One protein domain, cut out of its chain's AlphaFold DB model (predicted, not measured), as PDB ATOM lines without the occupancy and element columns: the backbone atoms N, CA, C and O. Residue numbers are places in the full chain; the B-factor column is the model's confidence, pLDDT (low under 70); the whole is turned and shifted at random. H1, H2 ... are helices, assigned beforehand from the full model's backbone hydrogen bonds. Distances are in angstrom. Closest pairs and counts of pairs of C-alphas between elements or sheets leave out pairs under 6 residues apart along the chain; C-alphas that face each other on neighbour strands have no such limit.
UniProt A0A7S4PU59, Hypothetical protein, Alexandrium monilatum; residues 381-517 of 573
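AT A GLANCE: This is residues 381 to 517 of the 573 residues of the protein "Hypothetical protein" of Alexandrium monilatum (UniProt A0A7S4PU59). One long helix, H1, runs like an axle through a body of four shorter helices and loops wrapped round its later part, while its residues 381 to 397 stick out bare. H2 and H3 cross H1 near its end, H5 folds back slantwise over it, and H4 sits near it. The printed part has 137 residues with five named helices, H1 to H5 in chain order, and no named strand; the class is all helix. It is loose, with a radius of gyration of the C-alphas of 17.7 A, and spans 61 by 37 by 34 A.

HOW THE PARTS SIT: Begin with the hub, H1, residues 381 to 420. Its residues 414 to 418 touch H2, residues 429 to 446, about perpendicular at 81 degrees; the closest C-alphas, Ser 414 and Val 436, are 6.3 A apart. Its residues 412 to 416 touch H3, residues 458 to 465, about perpendicular at 89 degrees; Arg 413 and Ile 461 have the closest C-alphas, 5.8 A. Its residues 402 to 409 touch H5, residues 504 to 517, at a steep tilt of 43 degrees, opposite ways; look at C-alphas 409 and 505, the closest, 6.1 A. H4, residues 485 to 492, and H1 are near each other. Every O i to N i+4 pair is within hydrogen-bond range in H1, H2, H3 and H4, and 7 of 10 in H5.

IN THESE COORDINATES: Find C-alpha 381 at (355.951, 352.050, 262.797); H1 runs 57.9 A to C-alpha 420 at (302.279, 370.681, 251.589). H2 is 25.8 A long; H5 runs 19.6 A to C-alpha 517 at (335.863, 364.299, 246.494).

THE WHOLE: The printed part has no cut. The links H2 to H3, H3 to H4 and H4 to H5 are long. No printed residue is under pLDDT 70.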
ATOM      1  N   SER A 381     357.217 352.539 262.249       80.69
ATOM      2  CA  SER A 381     355.951 352.050 262.797       80.69
ATOM      3  C   SER A 381     355.133 353.187 263.410       80.69
ATOM      4  O   SER A 381     353.963 353.362 263.063       80.69
ATOM      5  N   THR A 382     355.762 354.043 264.223       84.12
ATOM      6  CA  THR A 382     355.107 355.223 264.810       84.12
ATOM      7  C   THR A 382     354.571 356.173 263.737       84.12
ATOM      8  O   THR A 382     353.435 356.636 263.839       84.12
ATOM      9  N   GLY A 383     355.346 356.433 262.677       82.88
ATOM     10  CA  GLY A 383     354.905 357.280 261.564       82.88
ATOM     11  C   GLY A 383     353.688 356.715 260.822       82.88
ATOM     12  O   GLY A 383     352.743 357.449 260.526       82.88
ATOM     13  N   PHE A 384     353.675 355.404 260.563       83.38
ATOM     14  CA  PHE A 384     352.546 354.727 259.917       83.38
ATOM     15  C   PHE A 384     351.289 354.729 260.792       83.38
ATOM     16  O   PHE A 384     350.194 355.029 260.309       83.38
ATOM     17  N   TRP A 385     351.446 354.438 262.084       85.00
ATOM     18  CA  TRP A 385     350.353 354.476 263.049       85.00
ATOM     19  C   TRP A 385     349.688 355.857 263.083       85.00
ATOM     20  O   TRP A 385     348.471 355.954 262.930       85.00
ATOM     21  N   LEU A 386     350.485 356.929 263.161       85.69
ATOM     22  CA  LEU A 386     349.977 358.301 263.160       85.69
ATOM     23  C   LEU A 386     349.174 358.624 261.885       85.69
ATOM     24  O   LEU A 386     348.079 359.181 261.970       85.69
ATOM     25  N   CYS A 387     349.669 358.228 260.706       82.88
ATOM     26  CA  CYS A 387     348.969 358.451 259.433       82.88
ATOM     27  C   CYS A 387     347.619 357.720 259.368       82.88
ATOM     28  O   CYS A 387     346.624 358.278 258.890       82.88
ATOM     29  N   ASN A 388     347.554 356.484 259.871       83.06
ATOM     30  CA  ASN A 388     346.305 355.726 259.922       83.06
ATOM     31  C   ASN A 388     345.303 356.335 260.896       83.06
ATOM     32  O   ASN A 388     344.138 356.483 260.535       83.06
ATOM     33  N   VAL A 389     345.743 356.730 262.094       84.44
ATOM     34  CA  VAL A 389     344.873 357.377 263.086       84.44
ATOM     35  C   VAL A 389     344.255 358.648 262.506       84.44
ATOM     36  O   VAL A 389     343.039 358.828 262.594       84.44
ATOM     37  N   ILE A 390     345.052 359.490 261.841       86.00
ATOM     38  CA  ILE A 390     344.556 360.705 261.180       86.00
ATOM     39  C   ILE A 390     343.536 360.352 260.090       86.00
ATOM     40  O   ILE A 390     342.445 360.919 260.062       86.00
ATOM     41  N   THR A 391     343.853 359.380 259.230       83.81
ATOM     42  CA  THR A 391     342.966 358.966 258.130       83.81
ATOM     43  C   THR A 391     341.625 358.451 258.654       83.81
ATOM     44  O   THR A 391     340.572 358.921 258.225       83.81
ATOM     45  N   VAL A 392     341.645 357.527 259.618       84.12
ATOM     46  CA  VAL A 392     340.434 356.959 260.229       84.12
ATOM     47  C   VAL A 392     339.610 358.043 260.913       84.12
ATOM     48  O   VAL A 392     338.393 358.076 260.749       84.12
ATOM     49  N   THR A 393     340.261 358.966 261.624       85.50
ATOM     50  CA  THR A 393     339.578 360.078 262.294       85.50
ATOM     51  C   THR A 393     338.849 360.966 261.286       85.50
ATOM     52  O   THR A 393     337.672 361.264 261.483       85.50
ATOM     53  N   VAL A 394     339.491 361.334 260.172       85.75
ATOM     54  CA  VAL A 394     338.867 362.146 259.110       85.75
ATOM     55  C   VAL A 394     337.665 361.431 258.489       85.75
ATOM     56  O   VAL A 394     336.602 362.036 258.341       85.75
ATOM     57  N   VAL A 395     337.797 360.138 258.173       85.88
ATOM     58  CA  VAL A 395     336.699 359.331 257.611       85.88
ATOM     59  C   VAL A 395     335.532 359.230 258.588       85.88
ATOM     60  O   VAL A 395     334.383 359.407 258.186       85.88
ATOM     61  N   LEU A 396     335.812 358.980 259.869       86.94
ATOM     62  CA  LEU A 396     334.791 358.854 260.902       86.94
ATOM     63  C   LEU A 396     334.040 360.175 261.105       86.94
ATOM     64  O   LEU A 396     332.810 360.181 261.100       86.94
ATOM     65  N   VAL A 397     334.760 361.294 261.225       88.25
ATOM     66  CA  VAL A 397     334.165 362.635 261.365       88.25
ATOM     67  C   VAL A 397     333.266 362.952 260.171       88.25
ATOM     68  O   VAL A 397     332.135 363.416 260.347       88.25
ATOM     69  N   TYR A 398     333.726 362.655 258.957       89.94
ATOM     70  CA  TYR A 398     332.937 362.851 257.749       89.94
ATOM     71  C   TYR A 398     331.697 361.937 257.707       89.94
ATOM     72  O   TYR A 398     330.594 362.424 257.456       89.94
ATOM     73  N   ALA A 399     331.831 360.646 258.030       88.75
ATOM     74  CA  ALA A 399     330.719 359.695 258.054       88.75
ATOM     75  C   ALA A 399     329.637 360.086 259.075       88.75
ATOM     76  O   ALA A 399     328.448 360.066 258.753       88.75
ATOM     77  N   VAL A 400     330.041 360.503 260.280       91.94
ATOM     78  CA  VAL A 400     329.127 360.997 261.323       91.94
ATOM     79  C   VAL A 400     328.416 362.265 260.858       91.94
ATOM     80  O   VAL A 400     327.192 362.355 260.960       91.94
ATOM     81  N   THR A 401     329.153 363.215 260.273       93.19
ATOM     82  CA  THR A 401     328.579 364.455 259.727       93.19
ATOM     83  C   THR A 401     327.566 364.147 258.622       93.19
ATOM     84  O   THR A 401     326.450 364.668 258.632       93.19
ATOM     85  N   ARG A 402     327.904 363.239 257.700       94.88
ATOM     86  CA  ARG A 402     327.027 362.825 256.600       94.88
ATOM     87  C   ARG A 402     325.765 362.126 257.099       94.88
ATOM     88  O   ARG A 402     324.678 362.426 256.603       94.88
ATOM     89  N   ALA A 403     325.896 361.229 258.076       93.94
ATOM     90  CA  ALA A 403     324.774 360.531 258.698       93.94
ATOM     91  C   ALA A 403     323.837 361.503 259.430       93.94
ATOM     92  O   ALA A 403     322.617 361.419 259.268       93.94
ATOM     93  N   TYR A 404     324.398 362.462 260.173       97.38
ATOM     94  CA  TYR A 404     323.645 363.516 260.850       97.38
ATOM     95  C   TYR A 404     322.849 364.373 259.854       97.38
ATOM     96  O   TYR A 404     321.629 364.504 259.982       97.38
ATOM     97  N   VAL A 405     323.510 364.889 258.809       97.25
ATOM     98  CA  VAL A 405     322.867 365.730 257.786       97.25
ATOM     99  C   VAL A 405     321.774 364.967 257.033       97.25
ATOM    100  O   VAL A 405     320.685 365.501 256.816       97.25
ATOM    101  N   GLU A 406     322.020 363.706 256.669       96.69
ATOM    102  CA  GLU A 406     321.030 362.867 255.986       96.69
ATOM    103  C   GLU A 406     319.824 362.561 256.884       96.69
ATOM    104  O   GLU A 406     318.683 362.638 256.423       96.69
ATOM    105  N   SER A 407     320.051 362.272 258.170       96.88
ATOM    106  CA  SER A 407     318.969 362.057 259.134       96.88
ATOM    107  C   SER A 407     318.098 363.304 259.281       96.88
ATOM    108  O   SER A 407     316.872 363.193 259.214       96.88
ATOM    109  N   CYS A 408     318.703 364.482 259.449       98.06
ATOM    110  CA  CYS A 408     317.966 365.742 259.535       98.06
ATOM    111  C   CYS A 408     317.182 366.022 258.252       98.06
ATOM    112  O   CYS A 408     315.991 366.330 258.302       98.06
ATOM    113  N   HIS A 409     317.815 365.870 257.088       97.50
ATOM    114  CA  HIS A 409     317.165 366.119 255.806       97.50
ATOM    115  C   HIS A 409     315.961 365.200 255.563       97.50
ATOM    116  O   HIS A 409     314.946 365.652 255.039       97.50
ATOM    117  N   ARG A 410     316.032 363.921 255.959       96.81
ATOM    118  CA  ARG A 410     314.885 363.002 255.865       96.81
ATOM    119  C   ARG A 410     313.699 363.483 256.698       96.81
ATOM    120  O   ARG A 410     312.580 363.461 256.196       96.81
ATOM    121  N   LEU A 411     313.940 363.962 257.918       97.00
ATOM    122  CA  LEU A 411     312.888 364.511 258.780       97.00
ATOM    123  C   LEU A 411     312.299 365.805 258.208       97.00
ATOM    124  O   LEU A 411     311.079 365.929 258.130       97.00
ATOM    125  N   TYR A 412     313.136 366.732 257.728       97.88
ATOM    126  CA  TYR A 412     312.656 367.943 257.048       97.88
ATOM    127  C   TYR A 412     311.854 367.621 255.788       97.88
ATOM    128  O   TYR A 412     310.825 368.247 255.539       97.88
ATOM    129  N   ARG A 413     312.259 366.608 255.015       98.06
ATOM    130  CA  ARG A 413     311.494 366.124 253.862       98.06
ATOM    131  C   ARG A 413     310.114 365.609 254.277       98.06
ATOM    132  O   ARG A 413     309.138 365.962 253.623       98.06
ATOM    133  N   SER A 414     310.020 364.836 255.359       98.06
ATOM    134  CA  SER A 414     308.735 364.378 255.907       98.06
ATOM    135  C   SER A 414     307.863 365.545 256.381       98.06
ATOM    136  O   SER A 414     306.685 365.604 256.043       98.06
ATOM    137  N   LEU A 415     308.437 366.514 257.107       97.88
ATOM    138  CA  LEU A 415     307.717 367.718 257.546       97.88
ATOM    139  C   LEU A 415     307.224 368.554 256.359       97.88
ATOM    140  O   LEU A 415     306.120 369.085 256.398       97.88
ATOM    141  N   THR A 416     308.004 368.615 255.276       98.19
ATOM    142  CA  THR A 416     307.611 369.295 254.033       98.19
ATOM    143  C   THR A 416     306.414 368.612 253.381       98.19
ATOM    144  O   THR A 416     305.508 369.301 252.923       98.19
ATOM    145  N   MET A 417     306.349 367.274 253.393       98.44
ATOM    146  CA  MET A 417     305.169 366.542 252.910       98.44
ATOM    147  C   MET A 417     303.916 366.883 253.728       98.44
ATOM    148  O   MET A 417     302.862 367.132 253.149       98.44
ATOM    149  N   ALA A 418     304.034 366.944 255.060       98.25
ATOM    150  CA  ALA A 418     302.925 367.317 255.940       98.25
ATOM    151  C   ALA A 418     302.475 368.771 255.723       98.25
ATOM    152  O   ALA A 418     301.281 369.030 255.588       98.25
ATOM    153  N   PHE A 419     303.426 369.703 255.603       98.06
ATOM    154  CA  PHE A 419     303.147 371.112 255.322       98.06
ATOM    155  C   PHE A 419     302.435 371.299 253.974       98.06
ATOM    156  O   PHE A 419     301.429 371.997 253.893       98.06
ATOM    157  N   MET A 420     302.900 370.618 252.919       97.94
ATOM    158  CA  MET A 420     302.279 370.681 251.589       97.94
ATOM    159  C   MET A 420     300.911 369.984 251.509       97.94
ATOM    160  O   MET A 420     300.142 370.288 250.601       97.94
ATOM    161  N   LYS A 421     300.593 369.066 252.435       97.81
ATOM    162  CA  LYS A 421     299.244 368.498 252.614       97.81
ATOM    163  C   LYS A 421     298.363 369.328 253.562       97.81
ATOM    164  O   LYS A 421     297.284 368.869 253.923       97.81
ATOM    165  N   SER A 422     298.807 370.526 253.949       97.44
ATOM    166  CA  SER A 422     298.076 371.432 254.844       97.44
ATOM    167  C   SER A 422     297.711 370.795 256.192       97.44
ATOM    168  O   SER A 422     296.630 371.039 256.715       97.44
ATOM    169  N   ALA A 423     298.596 369.960 256.748       97.94
ATOM    170  CA  ALA A 423     298.414 369.413 258.091       97.94
ATOM    171  C   ALA A 423     298.608 370.494 259.172       97.94
ATOM    172  O   ALA A 423     299.436 371.394 259.015       97.94
ATOM    173  N   ASP A 424     297.889 370.365 260.288       97.75
ATOM    174  CA  ASP A 424     297.995 371.282 261.424       97.75
ATOM    175  C   ASP A 424     299.295 371.062 262.220       97.75
ATOM    176  O   ASP A 424     299.730 369.928 262.445       97.75
ATOM    177  N   PHE A 425     299.909 372.158 262.679       97.38
ATOM    178  CA  PHE A 425     301.110 372.152 263.522       97.38
ATOM    179  C   PHE A 425     300.775 372.664 264.936       97.38
ATOM    180  O   PHE A 425     300.038 373.645 265.051       97.38
ATOM    181  N   PRO A 426     301.332 372.072 266.014       97.81
ATOM    182  CA  PRO A 426     302.414 371.086 266.022       97.81
ATOM    183  C   PRO A 426     301.963 369.657 265.676       97.81
ATOM    184  O   PRO A 426     300.964 369.163 266.192       97.81
ATOM    185  N   ILE A 427     302.735 368.972 264.829       97.25
ATOM    186  CA  ILE A 427     302.442 367.606 264.388       97.25
ATOM    187  C   ILE A 427     303.163 366.572 265.261       97.25
ATOM    188  O   ILE A 427     304.377 366.644 265.473       97.25
ATOM    189  N   ALA A 428     302.416 365.576 265.741       95.19
ATOM    190  CA  ALA A 428     302.976 364.451 266.482       95.19
ATOM    191  C   ALA A 428     303.772 363.502 265.551       95.19
ATOM    192  O   ALA A 428     303.339 363.264 264.417       95.19
ATOM    193  N   PRO A 429     304.878 362.881 266.015       93.06
ATOM    194  CA  PRO A 429     305.716 361.997 265.191       93.06
ATOM    195  C   PRO A 429     304.954 360.845 264.519       93.06
ATOM    196  O   PRO A 429     305.184 360.539 263.349       93.06
ATOM    197  N   ARG A 430     303.985 360.242 265.222       93.00
ATOM    198  CA  ARG A 430     303.150 359.152 264.685       93.00
ATOM    199  C   ARG A 430     302.270 359.610 263.522       93.00
ATOM    200  O   ARG A 430     302.195 358.921 262.509       93.00
ATOM    201  N   THR A 431     301.647 360.783 263.641       96.38
ATOM    202  CA  THR A 431     300.831 361.381 262.573       96.38
ATOM    203  C   THR A 431     301.697 361.726 261.365       96.38
ATOM    204  O   THR A 431     301.321 361.445 260.229       96.38
ATOM    205  N   LEU A 432     302.903 362.258 261.598       96.62
ATOM    206  CA  LEU A 432     303.870 362.522 260.534       96.62
ATOM    207  C   LEU A 432     304.240 361.237 259.776       96.62
ATOM    208  O   LEU A 432     304.274 361.236 258.547       96.62
ATOM    209  N   GLN A 433     304.467 360.133 260.491       95.25
ATOM    210  CA  GLN A 433     304.775 358.844 259.874       95.25
ATOM    211  C   GLN A 433     303.597 358.291 259.056       95.25
ATOM    212  O   GLN A 433     303.810 357.832 257.937       95.25
ATOM    213  N   GLN A 434     302.359 358.424 259.544       96.81
ATOM    214  CA  GLN A 434     301.156 358.046 258.788       96.81
ATOM    215  C   GLN A 434     301.023 358.823 257.471       96.81
ATOM    216  O   GLN A 434     300.720 358.229 256.436       96.81
ATOM    217  N   ILE A 435     301.302 360.134 257.478       97.88
ATOM    218  CA  ILE A 435     301.302 360.957 256.257       97.88
ATOM    219  C   ILE A 435     302.370 360.463 255.273       97.88
ATOM    220  O   ILE A 435     302.093 360.325 254.080       97.88
ATOM    221  N   VAL A 436     303.580 360.174 255.761       97.12
ATOM    222  CA  VAL A 436     304.689 359.678 254.931       97.12
ATOM    223  C   VAL A 436     304.360 358.319 254.317       97.12
ATOM    224  O   VAL A 436     304.596 358.122 253.125       97.12
ATOM    225  N   ASP A 437     303.806 357.393 255.094       96.81
ATOM    226  CA  ASP A 437     303.444 356.063 254.607       96.81
ATOM    227  C   ASP A 437     302.282 356.125 253.603       96.81
ATOM    228  O   ASP A 437     302.345 355.476 252.558       96.81
ATOM    229  N   GLY A 438     301.294 357.001 253.824       97.69
ATOM    230  CA  GLY A 438     300.261 357.304 252.829       97.69
ATOM    231  C   GLY A 438     300.850 357.857 251.526       97.69
ATOM    232  O   GLY A 438     300.538 357.374 250.438       97.69
ATOM    233  N   CYS A 439     301.788 358.799 251.626       97.94
ATOM    234  CA  CYS A 439     302.492 359.340 250.466       97.94
ATOM    235  C   CYS A 439     303.338 358.297 249.722       97.94
ATOM    236  O   CYS A 439     303.432 358.351 248.497       97.94
ATOM    237  N   ARG A 440     303.946 357.333 250.422       96.81
ATOM    238  CA  ARG A 440     304.674 356.225 249.782       96.81
ATOM    239  C   ARG A 440     303.744 355.353 248.944       96.81
ATOM    240  O   ARG A 440     304.122 354.988 247.834       96.81
ATOM    241  N   LEU A 441     302.544 355.060 249.449       97.00
ATOM    242  CA  LEU A 441     301.530 354.299 248.716       97.00
ATOM    243  C   LEU A 441     301.026 355.063 247.481       97.00
ATOM    244  O   LEU A 441     300.943 354.475 246.406       97.00
ATOM    245  N   GLU A 442     300.766 356.368 247.604       96.00
ATOM    246  CA  GLU A 442     300.374 357.230 246.472       96.00
ATOM    247  C   GLU A 442     301.464 357.272 245.386       96.00
ATOM    248  O   GLU A 442     301.188 357.078 244.203       96.00
ATOM    249  N   VAL A 443     302.731 357.456 245.777       96.31
ATOM    250  CA  VAL A 443     303.862 357.482 244.835       96.31
ATOM    251  C   VAL A 443     304.056 356.129 244.148       96.31
ATOM    252  O   VAL A 443     304.341 356.106 242.952       96.31
ATOM    253  N   ALA A 444     303.906 355.019 244.877       94.94
ATOM    254  CA  ALA A 444     304.038 353.673 244.324       94.94
ATOM    255  C   ALA A 444     302.921 353.333 243.325       94.94
ATOM    256  O   ALA A 444     303.165 352.597 242.372       94.94
ATOM    257  N   ARG A 445     301.714 353.872 243.536       94.75
ATOM    258  CA  ARG A 445     300.555 353.632 242.673       94.75
ATOM    259  C   ARG A 445     300.602 354.458 241.389       94.75
ATOM    260  O   ARG A 445     300.436 353.899 240.310       94.75
ATOM    261  N   ASP A 446     300.831 355.765 241.517       92.44
ATOM    262  CA  ASP A 446     300.557 356.725 240.438       92.44
ATOM    263  C   ASP A 446     301.822 357.395 239.872       92.44
ATOM    264  O   ASP A 446     301.748 358.120 238.882       92.44
ATOM    265  N   GLY A 447     302.999 357.171 240.473       87.94
ATOM    266  CA  GLY A 447     304.261 357.733 239.983       87.94
ATOM    267  C   GLY A 447     304.319 359.263 240.068       87.94
ATOM    268  O   GLY A 447     304.546 359.939 239.068       87.94
ATOM    269  N   ALA A 448     304.128 359.831 241.264       90.56
ATOM    270  CA  ALA A 448     304.005 361.279 241.449       90.56
ATOM    271  C   ALA A 448     305.190 362.099 240.880       90.56
ATOM    272  O   ALA A 448     306.373 361.776 241.090       90.56
ATOM    273  N   ALA A 449     304.861 363.211 240.211       94.31
ATOM    274  CA  ALA A 449     305.819 364.176 239.677       94.31
ATOM    275  C   ALA A 449     306.559 364.935 240.799       94.31
ATOM    276  O   ALA A 449     306.050 365.095 241.912       94.31
ATOM    277  N   LEU A 450     307.779 365.401 240.517       96.38
ATOM    278  CA  LEU A 450     308.567 366.236 241.434       96.38
ATOM    279  C   LEU A 450     307.849 367.564 241.718       96.38
ATOM    280  O   LEU A 450     307.325 368.191 240.805       96.38
ATOM    281  N   GLY A 451     307.846 367.996 242.980       95.38
ATOM    282  CA  GLY A 451     307.151 369.208 243.428       95.38
ATOM    283  C   GLY A 451     305.709 368.976 243.892       95.38
ATOM    284  O   GLY A 451     305.073 369.916 244.353       95.38
ATOM    285  N   THR A 452     305.196 367.745 243.828       96.88
ATOM    286  CA  THR A 452     303.901 367.386 244.439       96.88
ATOM    287  C   THR A 452     304.022 367.203 245.961       96.88
ATOM    288  O   THR A 452     305.129 366.951 246.448       96.88
ATOM    289  N   PRO A 453     302.917 367.268 246.736       97.38
ATOM    290  CA  PRO A 453     302.967 367.133 248.197       97.38
ATOM    291  C   PRO A 453     303.670 365.862 248.695       97.38
ATOM    292  O   PRO A 453     304.419 365.911 249.665       97.38
ATOM    293  N   CYS A 454     303.509 364.733 247.997       97.69
ATOM    294  CA  CYS A 454     304.171 363.472 248.350       97.69
ATOM    295  C   CYS A 454     305.574 363.295 247.753       97.69
ATOM    296  O   CYS A 454     306.284 362.343 248.091       97.69
ATOM    297  N   ARG A 455     306.020 364.219 246.898       97.31
ATOM    298  CA  ARG A 455     307.370 364.237 246.326       97.31
ATOM    299  C   ARG A 455     307.899 365.679 246.249       97.31
ATOM    300  O   ARG A 455     308.110 366.190 245.145       97.31
ATOM    301  N   PRO A 456     308.141 366.334 247.402       97.69
ATOM    302  CA  PRO A 456     308.616 367.714 247.433       97.69
ATOM    303  C   PRO A 456     309.962 367.844 246.710       97.69
ATOM    304  O   PRO A 456     310.807 366.946 246.783       97.69
ATOM    305  N   ASN A 457     310.154 368.955 245.997       97.25
ATOM    306  CA  ASN A 457     311.430 369.291 245.367       97.25
ATOM    307  C   ASN A 457     312.408 369.895 246.402       97.25
ATOM    308  O   ASN A 457     312.033 370.190 247.540       97.25
ATOM    309  N   THR A 458     313.672 370.085 246.018       96.25
ATOM    310  CA  THR A 458     314.713 370.607 246.922       96.25
ATOM    311  C   THR A 458     314.386 372.006 247.443       96.25
ATOM    312  O   THR A 458     314.605 372.277 248.620       96.25
ATOM    313  N   THR A 459     313.791 372.873 246.614       96.75
ATOM    314  CA  THR A 459     313.428 374.244 247.006       96.75
ATOM    315  C   THR A 459     312.340 374.264 248.079       96.75
ATOM    316  O   THR A 459     312.453 375.024 249.036       96.75
ATOM    317  N   ASN A 460     311.334 373.386 247.985       97.38
ATOM    318  CA  ASN A 460     310.275 373.265 248.992       97.38
ATOM    319  C   ASN A 460     310.851 372.781 250.330       97.38
ATOM    320  O   ASN A 460     310.501 373.312 251.382       97.38
ATOM    321  N   ILE A 461     311.774 371.810 250.289       97.75
ATOM    322  CA  ILE A 461     312.447 371.303 251.495       97.75
ATOM    323  C   ILE A 461     313.321 372.400 252.117       97.75
ATOM    324  O   ILE A 461     313.280 372.602 253.328       97.75
ATOM    325  N   MET A 462     314.085 373.138 251.307       96.75
ATOM    326  CA  MET A 462     314.915 374.250 251.777       96.75
ATOM    327  C   MET A 462     314.093 375.380 252.397       96.75
ATOM    328  O   MET A 462     314.479 375.884 253.451       96.75
ATOM    329  N   GLY A 463     312.955 375.732 251.790       96.69
ATOM    330  CA  GLY A 463     312.055 376.761 252.307       96.69
ATOM    331  C   GLY A 463     311.558 376.443 253.716       96.69
ATOM    332  O   GLY A 463     311.527 377.328 254.567       96.69
ATOM    333  N   LEU A 464     311.254 375.175 254.004       96.81
ATOM    334  CA  LEU A 464     310.866 374.749 255.351       96.81
ATOM    335  C   LEU A 464     312.071 374.582 256.295       96.81
ATOM    336  O   LEU A 464     311.934 374.708 257.503       96.81
ATOM    337  N   CYS A 465     313.257 374.280 255.773       97.00
ATOM    338  CA  CYS A 465     314.454 374.019 256.576       97.00
ATOM    339  C   CYS A 465     315.059 375.281 257.216       97.00
ATOM    340  O   CYS A 465     315.716 375.194 258.257       97.00
ATOM    341  N   LEU A 466     314.857 376.444 256.595       96.56
ATOM    342  CA  LEU A 466     315.315 377.742 257.089       96.56
ATOM    343  C   LEU A 466     314.295 378.356 258.060       96.56
ATOM    344  O   LEU A 466     313.084 378.195 257.915       96.56
ATOM    345  N   THR A 467     314.774 379.098 259.058       95.56
ATOM    346  CA  THR A 467     313.888 379.883 259.934       95.56
ATOM    347  C   THR A 467     313.317 381.092 259.206       95.56
ATOM    348  O   THR A 467     313.930 381.603 258.272       95.56
ATOM    349  N   ASN A 468     312.200 381.629 259.704       95.06
ATOM    350  CA  ASN A 468     311.605 382.865 259.175       95.06
ATOM    351  C   ASN A 468     312.602 384.041 259.174       95.06
ATOM    352  O   ASN A 468     312.634 384.823 258.233       95.06
ATOM    353  N   ALA A 469     313.488 384.114 260.176       95.56
ATOM    354  CA  ALA A 469     314.561 385.114 260.228       95.56
ATOM    355  C   ALA A 469     315.603 384.962 259.099       95.56
ATOM    356  O   ALA A 469     316.258 385.929 258.737       95.56
ATOM    357  N   SER A 470     315.765 383.754 258.551       95.50
ATOM    358  CA  SER A 470     316.660 383.446 257.424       95.50
ATOM    359  C   SER A 470     315.909 383.359 256.084       95.50
ATOM    360  O   SER A 470     316.445 382.801 255.130       95.50
ATOM    361  N   GLY A 471     314.664 383.852 256.014       95.00
ATOM    362  CA  GLY A 471     313.834 383.826 254.803       95.00
ATOM    363  C   GLY A 471     313.095 382.508 254.533       95.00
ATOM    364  O   GLY A 471     312.602 382.313 253.427       95.00
ATOM    365  N   GLY A 472     313.027 381.596 255.507       96.19
ATOM    366  CA  GLY A 472     312.242 380.362 255.403       96.19
ATOM    367  C   GLY A 472     310.792 380.497 255.878       96.19
ATOM    368  O   GLY A 472     310.333 381.577 256.245       96.19
ATOM    369  N   HIS A 473     310.080 379.368 255.892       96.19
ATOM    370  CA  HIS A 473     308.674 379.249 256.298       96.19
ATOM    371  C   HIS A 473     308.466 378.199 257.402       96.19
ATOM    372  O   HIS A 473     307.429 377.538 257.455       96.19
ATOM    373  N   PHE A 474     309.460 377.994 258.275       97.19
ATOM    374  CA  PHE A 474     309.339 377.021 259.361       97.19
ATOM    375  C   PHE A 474     308.235 377.442 260.363       97.19
ATOM    376  O   PHE A 474     308.285 378.560 260.893       97.19
ATOM    377  N   PRO A 475     307.240 376.579 260.650       96.56
ATOM    378  CA  PRO A 475     306.116 376.921 261.519       96.56
ATOM    379  C   PRO A 475     306.580 377.199 262.954       96.56
ATOM    380  O   PRO A 475     307.239 376.367 263.572       96.56
ATOM    381  N   GLN A 476     306.210 378.363 263.503       95.69
ATOM    382  CA  GLN A 476     306.693 378.831 264.814       95.69
ATOM    383  C   GLN A 476     306.292 377.912 265.979       95.69
ATOM    384  O   GLN A 476     307.020 377.825 266.963       95.69
ATOM    385  N   ALA A 477     305.154 377.219 265.864       96.06
ATOM    386  CA  ALA A 477     304.646 376.314 266.896       96.06
ATOM    387  C   ALA A 477     305.310 374.922 266.884       96.06
ATOM    388  O   ALA A 477     305.150 374.162 267.835       96.06
ATOM    389  N   GLN A 478     306.039 374.560 265.821       96.69
ATOM    390  CA  GLN A 478     306.654 373.239 265.687       96.69
ATOM    391  C   GLN A 478     308.055 373.229 266.305       96.69
ATOM    392  O   GLN A 478     308.903 374.055 265.967       96.69
ATOM    393  N   ALA A 479     308.343 372.250 267.165       96.00
ATOM    394  CA  ALA A 479     309.702 372.039 267.659       96.00
ATOM    395  C   ALA A 479     310.634 371.590 266.521       96.00
ATOM    396  O   ALA A 479     310.226 370.871 265.602       96.00
ATOM    397  N   ARG A 480     311.908 371.997 266.578       96.38
ATOM    398  CA  ARG A 480     312.893 371.572 265.576       96.38
ATOM    399  C   ARG A 480     313.082 370.055 265.604       96.38
ATOM    400  O   ARG A 480     313.158 369.485 266.691       96.38
ATOM    401  N   PRO A 481     313.213 369.411 264.432       96.88
ATOM    402  CA  PRO A 481     313.460 367.982 264.385       96.88
ATOM    403  C   PRO A 481     314.802 367.648 265.040       96.88
ATOM    404  O   PRO A 481     315.774 368.402 264.945       96.88
ATOM    405  N   THR A 482     314.852 366.489 265.684       97.69
ATOM    406  CA  THR A 482     316.056 365.904 266.269       97.69
ATOM    407  C   THR A 482     316.529 364.747 265.386       97.69
ATOM    408  O   THR A 482     315.760 363.846 265.045       97.69
ATOM    409  N   ALA A 483     317.795 364.771 264.972       97.38
ATOM    410  CA  ALA A 483     318.441 363.696 264.230       97.38
ATOM    411  C   ALA A 483     318.411 362.390 265.033       97.38
ATOM    412  O   ALA A 483     318.520 362.403 266.259       97.38
ATOM    413  N   PHE A 484     318.301 361.268 264.320       96.50
ATOM    414  CA  PHE A 484     318.262 359.905 264.859       96.50
ATOM    415  C   PHE A 484     317.085 359.566 265.791       96.50
ATOM    416  O   PHE A 484     316.992 358.413 266.199       96.50
ATOM    417  N   SER A 485     316.154 360.491 266.050       94.94
ATOM    418  CA  SER A 485     314.961 360.261 266.888       94.94
ATOM    419  C   SER A 485     314.168 359.023 266.476       94.94
ATOM    420  O   SER A 485     313.912 358.154 267.298       94.94
ATOM    421  N   HIS A 486     313.874 358.871 265.181       91.06
ATOM    422  CA  HIS A 486     313.143 357.706 264.662       91.06
ATOM    423  C   HIS A 486     313.870 356.378 264.927       91.06
ATOM    424  O   HIS A 486     313.254 355.380 265.294       91.06
ATOM    425  N   PHE A 487     315.199 356.372 264.796       91.56
ATOM    426  CA  PHE A 487     316.013 355.191 265.074       91.56
ATOM    427  C   PHE A 487     316.076 354.888 266.578       91.56
ATOM    428  O   PHE A 487     315.949 353.727 266.968       91.56
ATOM    429  N   ALA A 488     316.248 355.918 267.413       93.19
ATOM    430  CA  ALA A 488     316.281 355.797 268.867       93.19
ATOM    431  C   ALA A 488     314.937 355.303 269.424       93.19
ATOM    432  O   ALA A 488     314.917 354.364 270.219       93.19
ATOM    433  N   GLU A 489     313.818 355.839 268.939       92.06
ATOM    434  CA  GLU A 489     312.481 355.401 269.335       92.06
ATOM    435  C   GLU A 489     312.240 353.944 268.910       92.06
ATOM    436  O   GLU A 489     311.836 353.119 269.724       92.06
ATOM    437  N   GLN A 490     312.568 353.580 267.663       91.38
ATOM    438  CA  GLN A 490     312.295 352.235 267.148       91.38
ATOM    439  C   GLN A 490     313.186 351.145 267.766       91.38
ATOM    440  O   GLN A 490     312.738 350.009 267.927       91.38
ATOM    441  N   ARG A 491     314.458 351.444 268.056       94.12
ATOM    442  CA  ARG A 491     315.415 350.446 268.567       94.12
ATOM    443  C   ARG A 491     315.544 350.437 270.080       94.12
ATOM    444  O   ARG A 491     315.786 349.372 270.636       94.12
ATOM    445  N   LEU A 492     315.431 351.598 270.720       93.44
ATOM    446  CA  LEU A 492     315.696 351.769 272.149       93.44
ATOM    447  C   LEU A 492     314.446 352.184 272.935       93.44
ATOM    448  O   LEU A 492     314.476 352.135 274.159       93.44
ATOM    449  N   GLY A 493     313.360 352.592 272.266       92.00
ATOM    450  CA  GLY A 493     312.170 353.125 272.936       92.00
ATOM    451  C   GLY A 493     312.413 354.471 273.624       92.00
ATOM    452  O   GLY A 493     311.660 354.837 274.522       92.00
ATOM    453  N   LEU A 494     313.476 355.188 273.242       93.69
ATOM    454  CA  LEU A 494     313.873 356.460 273.843       93.69
ATOM    455  C   LEU A 494     313.548 357.620 272.900       93.69
ATOM    456  O   LEU A 494     313.978 357.615 271.747       93.69
ATOM    457  N   ASP A 495     312.866 358.642 273.418       91.44
ATOM    458  CA  ASP A 495     312.670 359.923 272.727       91.44
ATOM    459  C   ASP A 495     313.912 360.812 272.917       91.44
ATOM    460  O   ASP A 495     313.931 361.781 273.675       91.44
ATOM    461  N   ALA A 496     315.014 360.390 272.298       94.00
ATOM    462  CA  ALA A 496     316.299 361.071 272.352       94.00
ATOM    463  C   ALA A 496     316.833 361.310 270.936       94.00
ATOM    464  O   ALA A 496     316.798 360.433 270.074       94.00
ATOM    465  N   GLY A 497     317.377 362.502 270.698       95.38
ATOM    466  CA  GLY A 497     318.012 362.835 269.430       95.38
ATOM    467  C   GLY A 497     318.778 364.152 269.490       95.38
ATOM    468  O   GLY A 497     318.597 364.960 270.399       95.38
ATOM    469  N   VAL A 498     319.645 364.373 268.504       97.31
ATOM    470  CA  VAL A 498     320.478 365.583 268.427       97.31
ATOM    471  C   VAL A 498     319.723 366.654 267.635       97.31
ATOM    472  O   VAL A 498     319.365 366.385 266.490       97.31
ATOM    473  N   PRO A 499     319.464 367.859 268.171       97.69
ATOM    474  CA  PRO A 499     318.692 368.877 267.460       97.69
ATOM    475  C   PRO A 499     319.343 369.250 266.122       97.69
ATOM    476  O   PRO A 499     320.561 369.411 266.024       97.69
ATOM    477  N   CYS A 500     318.527 369.383 265.075       98.06
ATOM    478  CA  CYS A 500     319.004 369.762 263.749       98.06
ATOM    479  C   CYS A 500     319.393 371.252 263.686       98.06
ATOM    480  O   CYS A 500     318.618 372.146 264.056       98.06
ATOM    481  N   LEU A 501     320.604 371.525 263.187       97.06
ATOM    482  CA  LEU A 501     321.126 372.881 262.988       97.06
ATOM    483  C   LEU A 501     320.344 373.654 261.911       97.06
ATOM    484  O   LEU A 501     319.782 373.075 260.980       97.06
ATOM    485  N   ASN A 502     320.311 374.989 262.035       95.62
ATOM    486  CA  ASN A 502     319.679 375.850 261.027       95.62
ATOM    487  C   ASN A 502     320.462 375.762 259.710       95.62
ATOM    488  O   ASN A 502     321.687 375.841 259.733       95.62
ATOM    489  N   GLY A 503     319.773 375.614 258.578       93.56
ATOM    490  CA  GLY A 503     320.433 375.546 257.270       93.56
ATOM    491  C   GLY A 503     321.134 374.218 256.962       93.56
ATOM    492  O   GLY A 503     321.873 374.136 255.983       93.56
ATOM    493  N   VAL A 504     320.875 373.148 257.725       97.25
ATOM    494  CA  VAL A 504     321.440 371.805 257.463       97.25
ATOM    495  C   VAL A 504     321.129 371.289 256.046       97.25
ATOM    496  O   VAL A 504     321.898 370.522 255.469       97.25
ATOM    497  N   CYS A 505     320.031 371.744 255.439       96.88
ATOM    498  CA  CYS A 505     319.666 371.381 254.072       96.88
ATOM    499  C   CYS A 505     320.579 372.017 253.012       96.88
ATOM    500  O   CYS A 505     320.855 371.365 252.010       96.88
ATOM    501  N   VAL A 506     321.108 373.222 253.265       96.06
ATOM    502  CA  VAL A 506     322.123 373.865 252.405       96.06
ATOM    503  C   VAL A 506     323.424 373.065 252.465       96.06
ATOM    504  O   VAL A 506     324.041 372.756 251.450       96.06
ATOM    505  N   TRP A 507     323.800 372.634 253.672       96.44
ATOM    506  CA  TRP A 507     324.971 371.784 253.879       96.44
ATOM    507  C   TRP A 507     324.851 370.444 253.160       96.44
ATOM    508  O   TRP A 507     325.847 369.951 252.641       96.44
ATOM    509  N   ARG A 508     323.650 369.858 253.082       96.00
ATOM    510  CA  ARG A 508     323.434 368.619 252.326       96.00
ATOM    511  C   ARG A 508     323.751 368.786 250.846       96.00
ATOM    512  O   ARG A 508     324.357 367.889 250.274       96.00
ATOM    513  N   GLU A 509     323.325 369.883 250.231       94.44
ATOM    514  CA  GLU A 509     323.575 370.128 248.810       94.44
ATOM    515  C   GLU A 509     325.078 370.227 248.532       94.44
ATOM    516  O   GLU A 509     325.592 369.531 247.657       94.44
ATOM    517  N   HIS A 510     325.810 370.964 249.371       94.81
ATOM    518  CA  HIS A 510     327.271 370.991 249.312       94.81
ATOM    519  C   HIS A 510     327.892 369.611 249.563       94.81
ATOM    520  O   HIS A 510     328.762 369.188 248.804       94.81
ATOM    521  N   LEU A 511     327.437 368.878 250.584       93.88
ATOM    522  CA  LEU A 511     327.963 367.552 250.914       93.88
ATOM    523  C   LEU A 511     327.791 366.561 249.767       93.88
ATOM    524  O   LEU A 511     328.730 365.835 249.487       93.88
ATOM    525  N   VAL A 512     326.666 366.569 249.050       91.56
ATOM    526  CA  VAL A 512     326.468 365.682 247.890       91.56
ATOM    527  C   VAL A 512     327.526 365.926 246.805       91.56
ATOM    528  O   VAL A 512     327.992 364.968 246.191       91.56
ATOM    529  N   HIS A 513     327.964 367.171 246.598       91.12
ATOM    530  CA  HIS A 513     329.084 367.467 245.698       91.12
ATOM    531  C   HIS A 513     330.430 367.019 246.276       91.12
ATOM    532  O   HIS A 513     331.276 366.509 245.539       91.12
ATOM    533  N   PHE A 514     330.624 367.169 247.588       92.06
ATOM    534  CA  PHE A 514     331.828 366.707 248.274       92.06
ATOM    535  C   PHE A 514     331.904 365.186 248.433       92.06
ATOM    536  O   PHE A 514     333.015 364.686 248.549       92.06
ATOM    537  N   ASP A 515     330.795 364.439 248.358       89.69
ATOM    538  CA  ASP A 515     330.773 362.979 248.529       89.69
ATOM    539  C   ASP A 515     331.765 362.296 247.566       89.69
ATOM    540  O   ASP A 515     332.538 361.428 247.975       89.69
ATOM    541  N   LEU A 516     331.840 362.760 246.313       87.25
ATOM    542  CA  LEU A 516     332.805 362.246 245.338       87.25
ATOM    543  C   LEU A 516     334.259 362.597 245.704       87.25
ATOM    544  O   LEU A 516     335.132 361.731 245.645       87.25
ATOM    545  N   TYR A 517     334.523 363.845 246.103       89.12
ATOM    546  CA  TYR A 517     335.863 364.299 246.494       89.12
ATOM    547  C   TYR A 517     336.348 363.630 247.782       89.12
ATOM    548  O   TYR A 517     337.520 363.281 247.884       89.12
TER     549      TYR A 517